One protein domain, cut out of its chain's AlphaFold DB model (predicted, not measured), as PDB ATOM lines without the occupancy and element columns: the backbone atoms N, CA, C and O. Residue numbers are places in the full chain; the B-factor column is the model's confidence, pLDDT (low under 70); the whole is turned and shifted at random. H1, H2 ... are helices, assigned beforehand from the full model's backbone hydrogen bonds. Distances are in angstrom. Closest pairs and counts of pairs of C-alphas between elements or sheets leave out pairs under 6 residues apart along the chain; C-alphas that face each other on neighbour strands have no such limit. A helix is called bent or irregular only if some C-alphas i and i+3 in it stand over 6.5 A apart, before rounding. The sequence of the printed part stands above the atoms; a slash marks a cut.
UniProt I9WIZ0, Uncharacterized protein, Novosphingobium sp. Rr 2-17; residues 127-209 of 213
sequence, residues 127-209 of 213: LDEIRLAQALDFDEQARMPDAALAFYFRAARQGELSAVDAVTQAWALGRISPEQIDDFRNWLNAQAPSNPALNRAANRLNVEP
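What this domain is: This is residues 127 to 209 of the 213 residues of an uncharacterized protein of Novosphingobium sp. Rr 2-17 (UniProt I9WIZ0). Four helices, H2 to H5, make a short up-and-down bundle, each running against the one before it in the chain, and H1 packs on H2 at one side of it. H3 is nearest the middle, with H2 on one side of it and H5 on the other, while H4 folds back on H5 and comes close to H2. The printed part has 83 residues with five named helices, H1, H2, H3, H4 and H5 in chain order, and no named strand; the class is all helix. The whole is compact, with a radius of gyration of the C-alphas of 11.6 A, and spans 33 by 28 by 16 A.

Where its parts are: H1, residues 127 to 136, begins with C-alpha 127 at (99.757, 107.891, 107.318) and is 14.4 A long from first to last C-alpha. H2, residues 146 to 157, measures 16.3 A, and H3, residues 161 to 172, measures 16.2 A. H4, residues 178 to 194, is the longest helix at 24.3 A and begins with C-alpha 178 at (110.177, 118.308, 128.462). It is irregular, with C-alphas 180 and 183 7.8 A apart, and has a kink of 36 degrees near residue 185. H5, residues 196 to 205, measures 14.6 A and ends with C-alpha 205 at (100.658, 118.019, 127.579).

How they stand to each other: In the bundle, H2 and H3 form a helical hairpin at a steep tilt of 44 degrees, opposite ways; H3 touches H2 with residues 162 to 167 alone, and the closest C-alphas, of Tyr 152 and Ala 163, are 5.0 A apart. H3 and H5 touch at a shallow tilt of 20 degrees, the same way, with the C-alphas of Thr 168 and Leu 205 closest at 6.2 A. H4 and H5 form a helical hairpin at a shallow tilt of 28 degrees, opposite ways, with the C-alphas of Ala 192 and Asn 199 closest at 4.1 A. H2 and H4 are close but not clearly touching, their closest C-alphas, of Phe 153 and Phe 184, being 6.7 A apart. H3 and H4 are near each other, 8.3 A at the closest. H1 and H2 form a third helical hairpin at a shallow tilt of 20 degrees, with the C-alphas of Ala 133 and Ala 148 closest at 4.2 A. H1 is apart from H4 and H5, and H2 is apart from H5. In H1 and H3 every O i to N i+4 pair is within hydrogen-bond range; the counts are 7 of 8 in H2, 9 of 13 in H4 and 4 of 6 in H5.

The domain as a whole: The two C-alphas farthest apart, of Asp 139 and Ser 194, are 34.1 A from each other. The printed part has no cut. The links H2 to H3, H3 to H4 and H4 to H5 are tight, and H1 to H2 is short. The mean pLDDT of the printed part is 94.6, and no printed residue is under 70.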
ATOM      1  N   LEU A 127      99.927 109.319 107.047       96.88
ATOM      2  CA  LEU A 127      99.757 107.891 107.318       96.88
ATOM      3  C   LEU A 127     101.090 107.130 107.264       96.88
ATOM      4  O   LEU A 127     101.360 106.297 108.127       96.88
ATOM      5  N   ASP A 128     101.920 107.402 106.257       97.94
ATOM      6  CA  ASP A 128     103.199 106.715 106.068       97.94
ATOM      7  C   ASP A 128     104.250 107.213 107.080       97.94
ATOM      8  O   ASP A 128     105.056 106.419 107.573       97.94
ATOM      9  N   GLU A 129     104.191 108.492 107.475       98.38
ATOM     10  CA  GLU A 129     104.980 109.033 108.592       98.38
ATOM     11  C   GLU A 129     104.633 108.342 109.922       98.38
ATOM     12  O   GLU A 129     105.537 107.883 110.622       98.38
ATOM     13  N   ILE A 130     103.343 108.181 110.239       98.31
ATOM     14  CA  ILE A 130     102.873 107.458 111.435       98.31
ATOM     15  C   ILE A 130     103.337 105.998 111.422       98.31
ATOM     16  O   ILE A 130     103.821 105.505 112.440       98.31
ATOM     17  N   ARG A 131     103.245 105.303 110.281       98.19
ATOM     18  CA  ARG A 131     103.717 103.909 110.156       98.19
ATOM     19  C   ARG A 131     105.204 103.768 110.460       98.19
ATOM     20  O   ARG A 131     105.606 102.816 111.126       98.19
ATOM     21  N   LEU A 132     106.018 104.713 109.994       98.62
ATOM     22  CA  LEU A 132     107.440 104.732 110.310       98.62
ATOM     23  C   LEU A 132     107.698 105.092 111.778       98.62
ATOM     24  O   LEU A 132     108.550 104.463 112.401       98.62
ATOM     25  N   ALA A 133     106.961 106.051 112.340       98.38
ATOM     26  CA  ALA A 133     107.068 106.418 113.749       98.38
ATOM     27  C   ALA A 133     106.772 105.221 114.668       98.38
ATOM     28  O   ALA A 133     107.585 104.904 115.530       98.38
ATOM     29  N   GLN A 134     105.682 104.493 114.405       97.50
ATOM     30  CA  GLN A 134     105.309 103.255 115.103       97.50
ATOM     31  C   GLN A 134     106.372 102.158 114.973       97.50
ATOM     32  O   GLN A 134     106.657 101.453 115.931       97.50
ATOM     33  N   ALA A 135     106.973 101.998 113.791       97.75
ATOM     34  CA  ALA A 135     108.009 100.989 113.588       97.75
ATOM     35  C   ALA A 135     109.338 101.352 114.281       97.75
ATOM     36  O   ALA A 135     110.073 100.457 114.691       97.75
ATOM     37  N   LEU A 136     109.651 102.646 114.406       98.00
ATOM     38  CA  LEU A 136     110.802 103.141 115.168       98.00
ATOM     39  C   LEU A 136     110.564 103.054 116.683       98.00
ATOM     40  O   LEU A 136     111.503 102.752 117.415       98.00
ATOM     41  N   ASP A 137     109.332 103.279 117.142       96.75
ATOM     42  CA  ASP A 137     108.901 103.164 118.541       96.75
ATOM     43  C   ASP A 137     108.530 101.716 118.920       96.75
ATOM     44  O   ASP A 137     107.435 101.436 119.398       96.75
ATOM     45  N   PHE A 138     109.433 100.769 118.651       92.38
ATOM     46  CA  PHE A 138     109.157  99.330 118.790       92.38
ATOM     47  C   PHE A 138     109.093  98.821 120.243       92.38
ATOM     48  O   PHE A 138     108.689  97.680 120.463       92.38
ATOM     49  N   ASP A 139     109.530  99.629 121.212       92.62
ATOM     50  CA  ASP A 139     109.550  99.305 122.640       92.62
ATOM     51  C   ASP A 139     108.732 100.345 123.418       92.62
ATOM     52  O   ASP A 139     109.204 101.444 123.723       92.62
ATOM     53  N   GLU A 140     107.492  99.975 123.745       87.44
ATOM     54  CA  GLU A 140     106.538 100.809 124.486       87.44
ATOM     55  C   GLU A 140     106.944 101.065 125.952       87.44
ATOM     56  O   GLU A 140     106.332 101.909 126.607       87.44
ATOM     57  N   GLN A 141     107.966 100.376 126.475       90.50
ATOM     58  CA  GLN A 141     108.503 100.588 127.827       90.50
ATOM     59  C   GLN A 141     109.727 101.516 127.825       90.50
ATOM     60  O   GLN A 141     110.020 102.163 128.831       90.50
ATOM     61  N   ALA A 142     110.427 101.626 126.694       93.69
ATOM     62  CA  ALA A 142     111.534 102.556 126.521       93.69
ATOM     63  C   ALA A 142     111.059 104.002 126.288       93.69
ATOM     64  O   ALA A 142     109.921 104.268 125.892       93.69
ATOM     65  N   ARG A 143     111.979 104.959 126.471       95.25
ATOM     66  CA  ARG A 143     111.815 106.351 126.024       95.25
ATOM     67  C   ARG A 143     111.590 106.379 124.509       95.25
ATOM     68  O   ARG A 143     112.343 105.743 123.772       95.25
ATOM     69  N   MET A 144     110.602 107.143 124.048       97.25
ATOM     70  CA  MET A 144     110.289 107.252 122.624       97.25
ATOM     71  C   MET A 144     111.489 107.859 121.869       97.25
ATOM     72  O   MET A 144     111.986 108.916 122.277       97.25
ATOM     73  N   PRO A 145     111.975 107.238 120.776       97.00
ATOM     74  CA  PRO A 145     113.119 107.760 120.032       97.00
ATOM     75  C   PRO A 145     112.832 109.120 119.381       97.00
ATOM     76  O   PRO A 145     111.779 109.301 118.767       97.00
ATOM     77  N   ASP A 146     113.813 110.031 119.379       96.88
ATOM     78  CA  ASP A 146     113.715 111.340 118.698       96.88
ATOM     79  C   ASP A 146     113.320 111.206 117.222       96.88
ATOM     80  O   ASP A 146     112.555 112.005 116.683       96.88
ATOM     81  N   ALA A 147     113.806 110.148 116.565       96.62
ATOM     82  CA  ALA A 147     113.431 109.833 115.197       96.62
ATOM     83  C   ALA A 147     111.922 109.561 115.069       96.62
ATOM     84  O   ALA A 147     111.307 110.084 114.145       96.62
ATOM     85  N   ALA A 148     111.315 108.794 115.984       98.12
ATOM     86  CA  ALA A 148     109.876 108.524 115.980       98.12
ATOM     87  C   ALA A 148     109.068 109.801 116.265       98.12
ATOM     88  O   ALA A 148     108.144 110.117 115.511       98.12
ATOM     89  N   LEU A 149     109.478 110.580 117.274       98.12
ATOM     90  CA  LEU A 149     108.882 111.884 117.599       98.12
ATOM     91  C   LEU A 149     108.872 112.823 116.391       98.12
ATOM     92  O   LEU A 149     107.835 113.399 116.068       98.12
ATOM     93  N   ALA A 150     109.982 112.915 115.655       98.00
ATOM     94  CA  ALA A 150     110.075 113.765 114.473       98.00
ATOM     95  C   ALA A 150     109.081 113.380 113.357       98.00
ATOM     96  O   ALA A 150     108.636 114.267 112.626       98.00
ATOM     97  N   PHE A 151     108.724 112.098 113.203       98.50
ATOM     98  CA  PHE A 151     107.671 111.669 112.270       98.50
ATOM     99  C   PHE A 151     106.266 111.952 112.828       98.50
ATOM    100  O   PHE A 151     105.443 112.516 112.107       98.50
ATOM    101  N   TYR A 152     106.001 111.661 114.109       98.56
ATOM    102  CA  TYR A 152     104.710 111.991 114.731       98.56
ATOM    103  C   TYR A 152     104.417 113.499 114.715       98.56
ATOM    104  O   TYR A 152     103.313 113.903 114.355       98.56
ATOM    105  N   PHE A 153     105.395 114.353 115.033       98.19
ATOM    106  CA  PHE A 153     105.218 115.809 115.020       98.19
ATOM    107  C   PHE A 153     104.863 116.338 113.626       98.19
ATOM    108  O   PHE A 153     104.062 117.266 113.519       98.19
ATOM    109  N   ARG A 154     105.414 115.758 112.550       98.06
ATOM    110  CA  ARG A 154     105.060 116.161 111.180       98.06
ATOM    111  C   ARG A 154     103.662 115.694 110.791       98.06
ATOM    112  O   ARG A 154     102.878 116.534 110.362       98.06
ATOM    113  N   ALA A 155     103.299 114.440 111.053       98.31
ATOM    114  CA  ALA A 155     101.939 113.955 110.808       98.31
ATOM    115  C   ALA A 155     100.886 114.773 111.586       98.31
ATOM    116  O   ALA A 155      99.892 115.221 111.013       98.31
ATOM    117  N   ALA A 156     101.144 115.065 112.864       97.38
ATOM    118  CA  ALA A 156     100.290 115.914 113.695       97.38
ATOM    119  C   ALA A 156     100.142 117.342 113.132       97.38
ATOM    120  O   ALA A 156      99.035 117.878 113.100       97.38
ATOM    121  N   ARG A 157     101.231 117.941 112.627       96.25
ATOM    122  CA  ARG A 157     101.219 119.260 111.959       96.25
ATOM    123  C   ARG A 157     100.450 119.271 110.638       96.25
ATOM    124  O   ARG A 157      99.950 120.322 110.252       96.25
ATOM    125  N   GLN A 158     100.312 118.118 109.987       95.88
ATOM    126  CA  GLN A 158      99.445 117.919 108.821       95.88
ATOM    127  C   GLN A 158      97.969 117.653 109.198       95.88
ATOM    128  O   GLN A 158      97.128 117.514 108.314       95.88
ATOM    129  N   GLY A 159      97.636 117.621 110.495       93.25
ATOM    130  CA  GLY A 159      96.272 117.466 111.010       93.25
ATOM    131  C   GLY A 159      95.922 116.070 111.537       93.25
ATOM    132  O   GLY A 159      94.797 115.876 111.998       93.25
ATOM    133  N   GLU A 160      96.850 115.105 111.522       96.19
ATOM    134  CA  GLU A 160      96.572 113.757 112.032       96.19
ATOM    135  C   GLU A 160      96.479 113.719 113.559       96.19
ATOM    136  O   GLU A 160      97.481 113.665 114.278       96.19
ATOM    137  N   LEU A 161      95.246 113.665 114.061       95.06
ATOM    138  CA  LEU A 161      94.960 113.533 115.491       95.06
ATOM    139  C   LEU A 161      95.539 112.242 116.091       95.06
ATOM    140  O   LEU A 161      95.939 112.240 117.249       95.06
ATOM    141  N   SER A 162      95.667 111.176 115.296       96.31
ATOM    142  CA  SER A 162      96.281 109.913 115.726       96.31
ATOM    143  C   SER A 162      97.755 110.069 116.134       96.31
ATOM    144  O   SER A 162      98.203 109.432 117.087       96.31
ATOM    145  N   ALA A 163      98.498 110.968 115.479       97.81
ATOM    146  CA  ALA A 163      99.867 111.307 115.860       97.81
ATOM    147  C   ALA A 163      99.919 112.202 117.113       97.81
ATOM    148  O   ALA A 163     100.811 112.046 117.948       97.81
ATOM    149  N   VAL A 164      98.940 113.101 117.276       97.12
ATOM    150  CA  VAL A 164      98.784 113.920 118.491       97.12
ATOM    151  C   VAL A 164      98.498 113.034 119.707       97.12
ATOM    152  O   VAL A 164      99.129 113.216 120.749       97.12
ATOM    153  N   ASP A 165      97.591 112.062 119.585       96.00
ATOM    154  CA  ASP A 165      97.272 111.121 120.664       96.00
ATOM    155  C   ASP A 165      98.484 110.243 121.025       96.00
ATOM    156  O   ASP A 165      98.782 110.114 122.211       96.00
ATOM    157  N   ALA A 166      99.245 109.734 120.044       96.62
ATOM    158  CA  ALA A 166     100.465 108.950 120.293       96.62
ATOM    159  C   ALA A 166     101.521 109.735 121.099       96.62
ATOM    160  O   ALA A 166     102.031 109.245 122.109       96.62
ATOM    161  N   VAL A 167     101.800 110.983 120.704       97.00
ATOM    162  CA  VAL A 167     102.707 111.886 121.437       97.00
ATOM    163  C   VAL A 167     102.180 112.185 122.840       97.00
ATOM    164  O   VAL A 167     102.933 112.169 123.811       97.00
ATOM    165  N   THR A 168     100.877 112.431 122.970       95.50
ATOM    166  CA  THR A 168     100.254 112.779 124.254       95.50
ATOM    167  C   THR A 168     100.242 111.602 125.230       95.50
ATOM    168  O   THR A 168     100.446 111.794 126.428       95.50
ATOM    169  N   GLN A 169     100.044 110.381 124.731       94.19
ATOM    170  CA  GLN A 169     100.151 109.153 125.515       94.19
ATOM    171  C   GLN A 169     101.596 108.914 125.967       94.19
ATOM    172  O   GLN A 169     101.832 108.661 127.145       94.19
ATOM    173  N   ALA A 170     102.569 109.040 125.061       95.38
ATOM    174  CA  ALA A 170     103.978 108.865 125.397       95.38
ATOM    175  C   ALA A 170     104.493 109.934 126.382       95.38
ATOM    176  O   ALA A 170     105.288 109.605 127.259       95.38
ATOM    177  N   TRP A 171     103.984 111.171 126.318       95.50
ATOM    178  CA  TRP A 171     104.201 112.176 127.365       95.50
ATOM    179  C   TRP A 171     103.634 111.713 128.708       95.50
ATOM    180  O   TRP A 171     104.385 111.619 129.670       95.50
ATOM    181  N   ALA A 172     102.346 111.355 128.775       93.25
ATOM    182  CA  ALA A 172     101.696 110.942 130.022       93.25
ATOM    183  C   ALA A 172     102.361 109.723 130.697       93.25
ATOM    184  O   ALA A 172     102.318 109.608 131.918       93.25
ATOM    185  N   LEU A 173     102.993 108.846 129.908       92.50
ATOM    186  CA  LEU A 173     103.767 107.683 130.361       92.50
ATOM    187  C   LEU A 173     105.238 108.001 130.711       92.50
ATOM    188  O   LEU A 173     106.022 107.080 130.919       92.50
ATOM    189  N   GLY A 174     105.663 109.269 130.699       94.19
ATOM    190  CA  GLY A 174     107.052 109.659 130.977       94.19
ATOM    191  C   GLY A 174     108.065 109.281 129.888       94.19
ATOM    192  O   GLY A 174     109.269 109.470 130.065       94.19
ATOM    193  N   ARG A 175     107.606 108.776 128.735       95.44
ATOM    194  CA  ARG A 175     108.453 108.302 127.625       95.44
ATOM    195  C   ARG A 175     109.042 109.443 126.787       95.44
ATOM    196  O   ARG A 175     109.816 109.172 125.873       95.44
ATOM    197  N   ILE A 176     108.690 110.698 127.072       95.62
ATOM    198  CA  ILE A 176     109.202 111.908 126.411       95.62
ATOM    199  C   ILE A 176     109.600 112.918 127.497       95.62
ATOM    200  O   ILE A 176     108.803 113.191 128.391       95.62
ATOM    201  N   SER A 177     110.802 113.498 127.425       93.38
ATOM    202  CA  SER A 177     111.212 114.576 128.342       93.38
ATOM    203  C   SER A 177     110.676 115.946 127.904       93.38
ATOM    204  O   SER A 177     110.382 116.124 126.722       93.38
ATOM    205  N   PRO A 178     110.611 116.950 128.806       91.44
ATOM    206  CA  PRO A 178     110.177 118.308 128.462       91.44
ATOM    207  C   PRO A 178     110.889 118.872 127.219       91.44
ATOM    208  O   PRO A 178     110.232 119.205 126.236       91.44
ATOM    209  N   GLU A 179     112.225 118.819 127.203       92.12
ATOM    210  CA  GLU A 179     113.069 119.324 126.107       92.12
ATOM    211  C   GLU A 179     112.710 118.747 124.724       92.12
ATOM    212  O   GLU A 179     112.791 119.445 123.715       92.12
ATOM    213  N   GLN A 180     112.294 117.475 124.660       94.25
ATOM    214  CA  GLN A 180     111.942 116.798 123.405       94.25
ATOM    215  C   GLN A 180     110.577 117.244 122.852       94.25
ATOM    216  O   GLN A 180     110.294 117.017 121.674       94.25
ATOM    217  N   ILE A 181     109.713 117.840 123.683       95.00
ATOM    218  CA  ILE A 181     108.319 118.151 123.339       95.00
ATOM    219  C   ILE A 181     107.982 119.646 123.384       95.00
ATOM    220  O   ILE A 181     106.918 120.019 122.898       95.00
ATOM    221  N   ASP A 182     108.852 120.516 123.904       94.38
ATOM    222  CA  ASP A 182     108.560 121.948 124.091       94.38
ATOM    223  C   ASP A 182     108.083 122.661 122.807       94.38
ATOM    224  O   ASP A 182     107.050 123.331 122.824       94.38
ATOM    225  N   ASP A 183     108.762 122.463 121.669       95.94
ATOM    226  CA  ASP A 183     108.347 123.007 120.360       95.94
ATOM    227  C   ASP A 183     106.963 122.485 119.926       95.94
ATOM    228  O   ASP A 183     106.093 123.242 119.480       95.94
ATOM    229  N   PHE A 184     106.710 121.188 120.114       96.75
ATOM    230  CA  PHE A 184     105.422 120.584 119.785       96.75
ATOM    231  C   PHE A 184     104.299 121.065 120.716       96.75
ATOM    232  O   PHE A 184     103.209 121.377 120.236       96.75
ATOM    233  N   ARG A 185     104.566 121.196 122.023       95.69
ATOM    234  CA  ARG A 185     103.629 121.732 123.024       95.69
ATOM    235  C   ARG A 185     103.276 123.186 122.708       95.69
ATOM    236  O   ARG A 185     102.099 123.537 122.721       95.69
ATOM    237  N   ASN A 186     104.264 124.010 122.358       96.00
ATOM    238  CA  ASN A 186     104.056 125.405 121.959       96.00
ATOM    239  C   ASN A 186     103.207 125.516 120.685       96.00
ATOM    240  O   ASN A 186     102.234 126.273 120.660       96.00
ATOM    241  N   TRP A 187     103.513 124.716 119.658       96.44
ATOM    242  CA  TRP A 187     102.687 124.628 118.453       96.44
ATOM    243  C   TRP A 187     101.246 124.199 118.778       96.44
ATOM    244  O   TRP A 187     100.297 124.847 118.333       96.44
ATOM    245  N   LEU A 188     101.068 123.156 119.594       95.06
ATOM    246  CA  LEU A 188      99.754 122.617 119.950       95.06
ATOM    247  C   LEU A 188      98.915 123.628 120.748       95.06
ATOM    248  O   LEU A 188      97.740 123.822 120.438       95.06
ATOM    249  N   ASN A 189      99.527 124.324 121.711       95.25
ATOM    250  CA  ASN A 189      98.900 125.407 122.476       95.25
ATOM    251  C   ASN A 189      98.459 126.576 121.571       95.25
ATOM    252  O   ASN A 189      97.417 127.175 121.823       95.25
ATOM    253  N   ALA A 190      99.193 126.874 120.492       96.12
ATOM    254  CA  ALA A 190      98.799 127.902 119.523       96.12
ATOM    255  C   ALA A 190      97.605 127.482 118.636       96.12
ATOM    256  O   ALA A 190      96.810 128.334 118.245       96.12
ATOM    257  N   GLN A 191      97.453 126.185 118.331       94.75
ATOM    258  CA  GLN A 191      96.313 125.666 117.551       94.75
ATOM    259  C   GLN A 191      95.069 125.369 118.410       94.75
ATOM    260  O   GLN A 191      93.944 125.399 117.914       94.75
ATOM    261  N   ALA A 192      95.247 125.071 119.698       92.25
ATOM    262  CA  ALA A 192      94.181 124.650 120.607       92.25
ATOM    263  C   ALA A 192      92.924 125.556 120.628       92.25
ATOM    264  O   ALA A 192      91.822 125.004 120.560       92.25
ATOM    265  N   PRO A 193      93.013 126.906 120.654       92.81
ATOM    266  CA  PRO A 193      91.827 127.766 120.714       92.81
ATOM    267  C   PRO A 193      90.888 127.639 119.505       92.81
ATOM    268  O   PRO A 193      89.688 127.873 119.643       92.81
ATOM    269  N   SER A 194      91.413 127.265 118.333       91.94
ATOM    270  CA  SER A 194      90.634 127.091 117.099       91.94
ATOM    271  C   SER A 194      90.224 125.638 116.829       91.94
ATOM    272  O   SER A 194      89.420 125.390 115.930       91.94
ATOM    273  N   ASN A 195      90.737 124.670 117.598       92.06
ATOM    274  CA  ASN A 195      90.514 123.245 117.363       92.06
ATOM    275  C   ASN A 195      90.222 122.480 118.676       92.06
ATOM    276  O   ASN A 195      91.149 122.139 119.419       92.06
ATOM    277  N   PRO A 196      88.949 122.116 118.948       91.19
ATOM    278  CA  PRO A 196      88.558 121.406 120.169       91.19
ATOM    279  C   PRO A 196      89.242 120.049 120.387       91.19
ATOM    280  O   PRO A 196      89.378 119.613 121.533       91.19
ATOM    281  N   ALA A 197      89.676 119.362 119.323       87.12
ATOM    282  CA  ALA A 197      90.412 118.109 119.459       87.12
ATOM    283  C   ALA A 197      91.834 118.367 119.982       87.12
ATOM    284  O   ALA A 197      92.236 117.745 120.967       87.12
ATOM    285  N   LEU A 198      92.536 119.342 119.395       93.25
ATOM    286  CA  LEU A 198      93.876 119.751 119.829       93.25
ATOM    287  C   LEU A 198      93.861 120.394 121.222       93.25
ATOM    288  O   LEU A 198      94.771 120.140 122.003       93.25
ATOM    289  N   ASN A 199      92.803 121.124 121.591       93.25
ATOM    290  CA  ASN A 199      92.643 121.692 122.934       93.25
ATOM    291  C   ASN A 199      92.678 120.628 124.047       93.25
ATOM    292  O   ASN A 199      93.298 120.814 125.092       93.25
ATOM    293  N   ARG A 200      92.064 119.458 123.815       91.06
ATOM    294  CA  ARG A 200      92.116 118.346 124.782       91.06
ATOM    295  C   ARG A 200      93.519 117.753 124.910       91.06
ATOM    296  O   ARG A 200      93.898 117.362 126.009       91.06
ATOM    297  N   ALA A 201      94.279 117.692 123.818       92.62
ATOM    298  CA  ALA A 201      95.660 117.220 123.837       92.62
ATOM    299  C   ALA A 201      96.608 118.239 124.495       92.62
ATOM    300  O   ALA A 201      97.409 117.855 125.342       92.62
ATOM    301  N   ALA A 202      96.446 119.534 124.202       93.38
ATOM    302  CA  ALA A 202      97.164 120.631 124.853       93.38
ATOM    303  C   ALA A 202      97.038 120.559 126.381       93.38
ATOM    304  O   ALA A 202      98.042 120.507 127.087       93.38
ATOM    305  N   ASN A 203      95.810 120.427 126.890       91.56
ATOM    306  CA  ASN A 203      95.561 120.296 128.328       91.56
ATOM    307  C   ASN A 203      96.261 119.081 128.960       91.56
ATOM    308  O   ASN A 203      96.701 119.176 130.099       91.56
ATOM    309  N   ARG A 204      96.408 117.960 128.236       90.69
ATOM    310  CA  ARG A 204      97.161 116.784 128.713       90.69
ATOM    311  C   ARG A 204      98.681 117.014 128.689       90.69
ATOM    312  O   ARG A 204      99.354 116.591 129.619       90.69
ATOM    313  N   LEU A 205      99.222 117.693 127.668       90.94
ATOM    314  CA  LEU A 205     100.658 118.019 127.579       90.94
ATOM    315  C   LEU A 205     101.115 119.109 128.564       90.94
ATOM    316  O   LEU A 205     102.316 119.252 128.798       90.94
ATOM    317  N   ASN A 206     100.176 119.887 129.106       88.81
ATOM    318  CA  ASN A 206     100.426 120.925 130.110       88.81
ATOM    319  C   ASN A 206     100.367 120.390 131.561       88.81
ATOM    320  O   ASN A 206     100.630 121.148 132.491       88.81
ATOM    321  N   VAL A 207     100.033 119.109 131.766       88.12
ATOM    322  CA  VAL A 207     100.170 118.412 133.058       88.12
ATOM    323  C   VAL A 207     101.503 117.664 133.059       88.12
ATOM    324  O   VAL A 207     101.846 117.027 132.062       88.12
ATOM    325  N   GLU A 208     102.264 117.752 134.152       81.00
ATOM    326  CA  GLU A 208     103.521 117.010 134.302       81.00
ATOM    327  C   GLU A 208     103.280 115.489 134.283       81.00
ATOM    328  O   GLU A 208     102.248 115.018 134.772       81.00
ATOM    329  N   PRO A 209     104.195 114.703 133.692       78.44
ATOM    330  CA  PRO A 209     104.013 113.270 133.557       78.44
ATOM    331  C   PRO A 209     104.180 112.586 134.914       78.44
ATOM    332  O   PRO A 209     105.035 112.967 135.716       78.44
TER     333      PRO A 209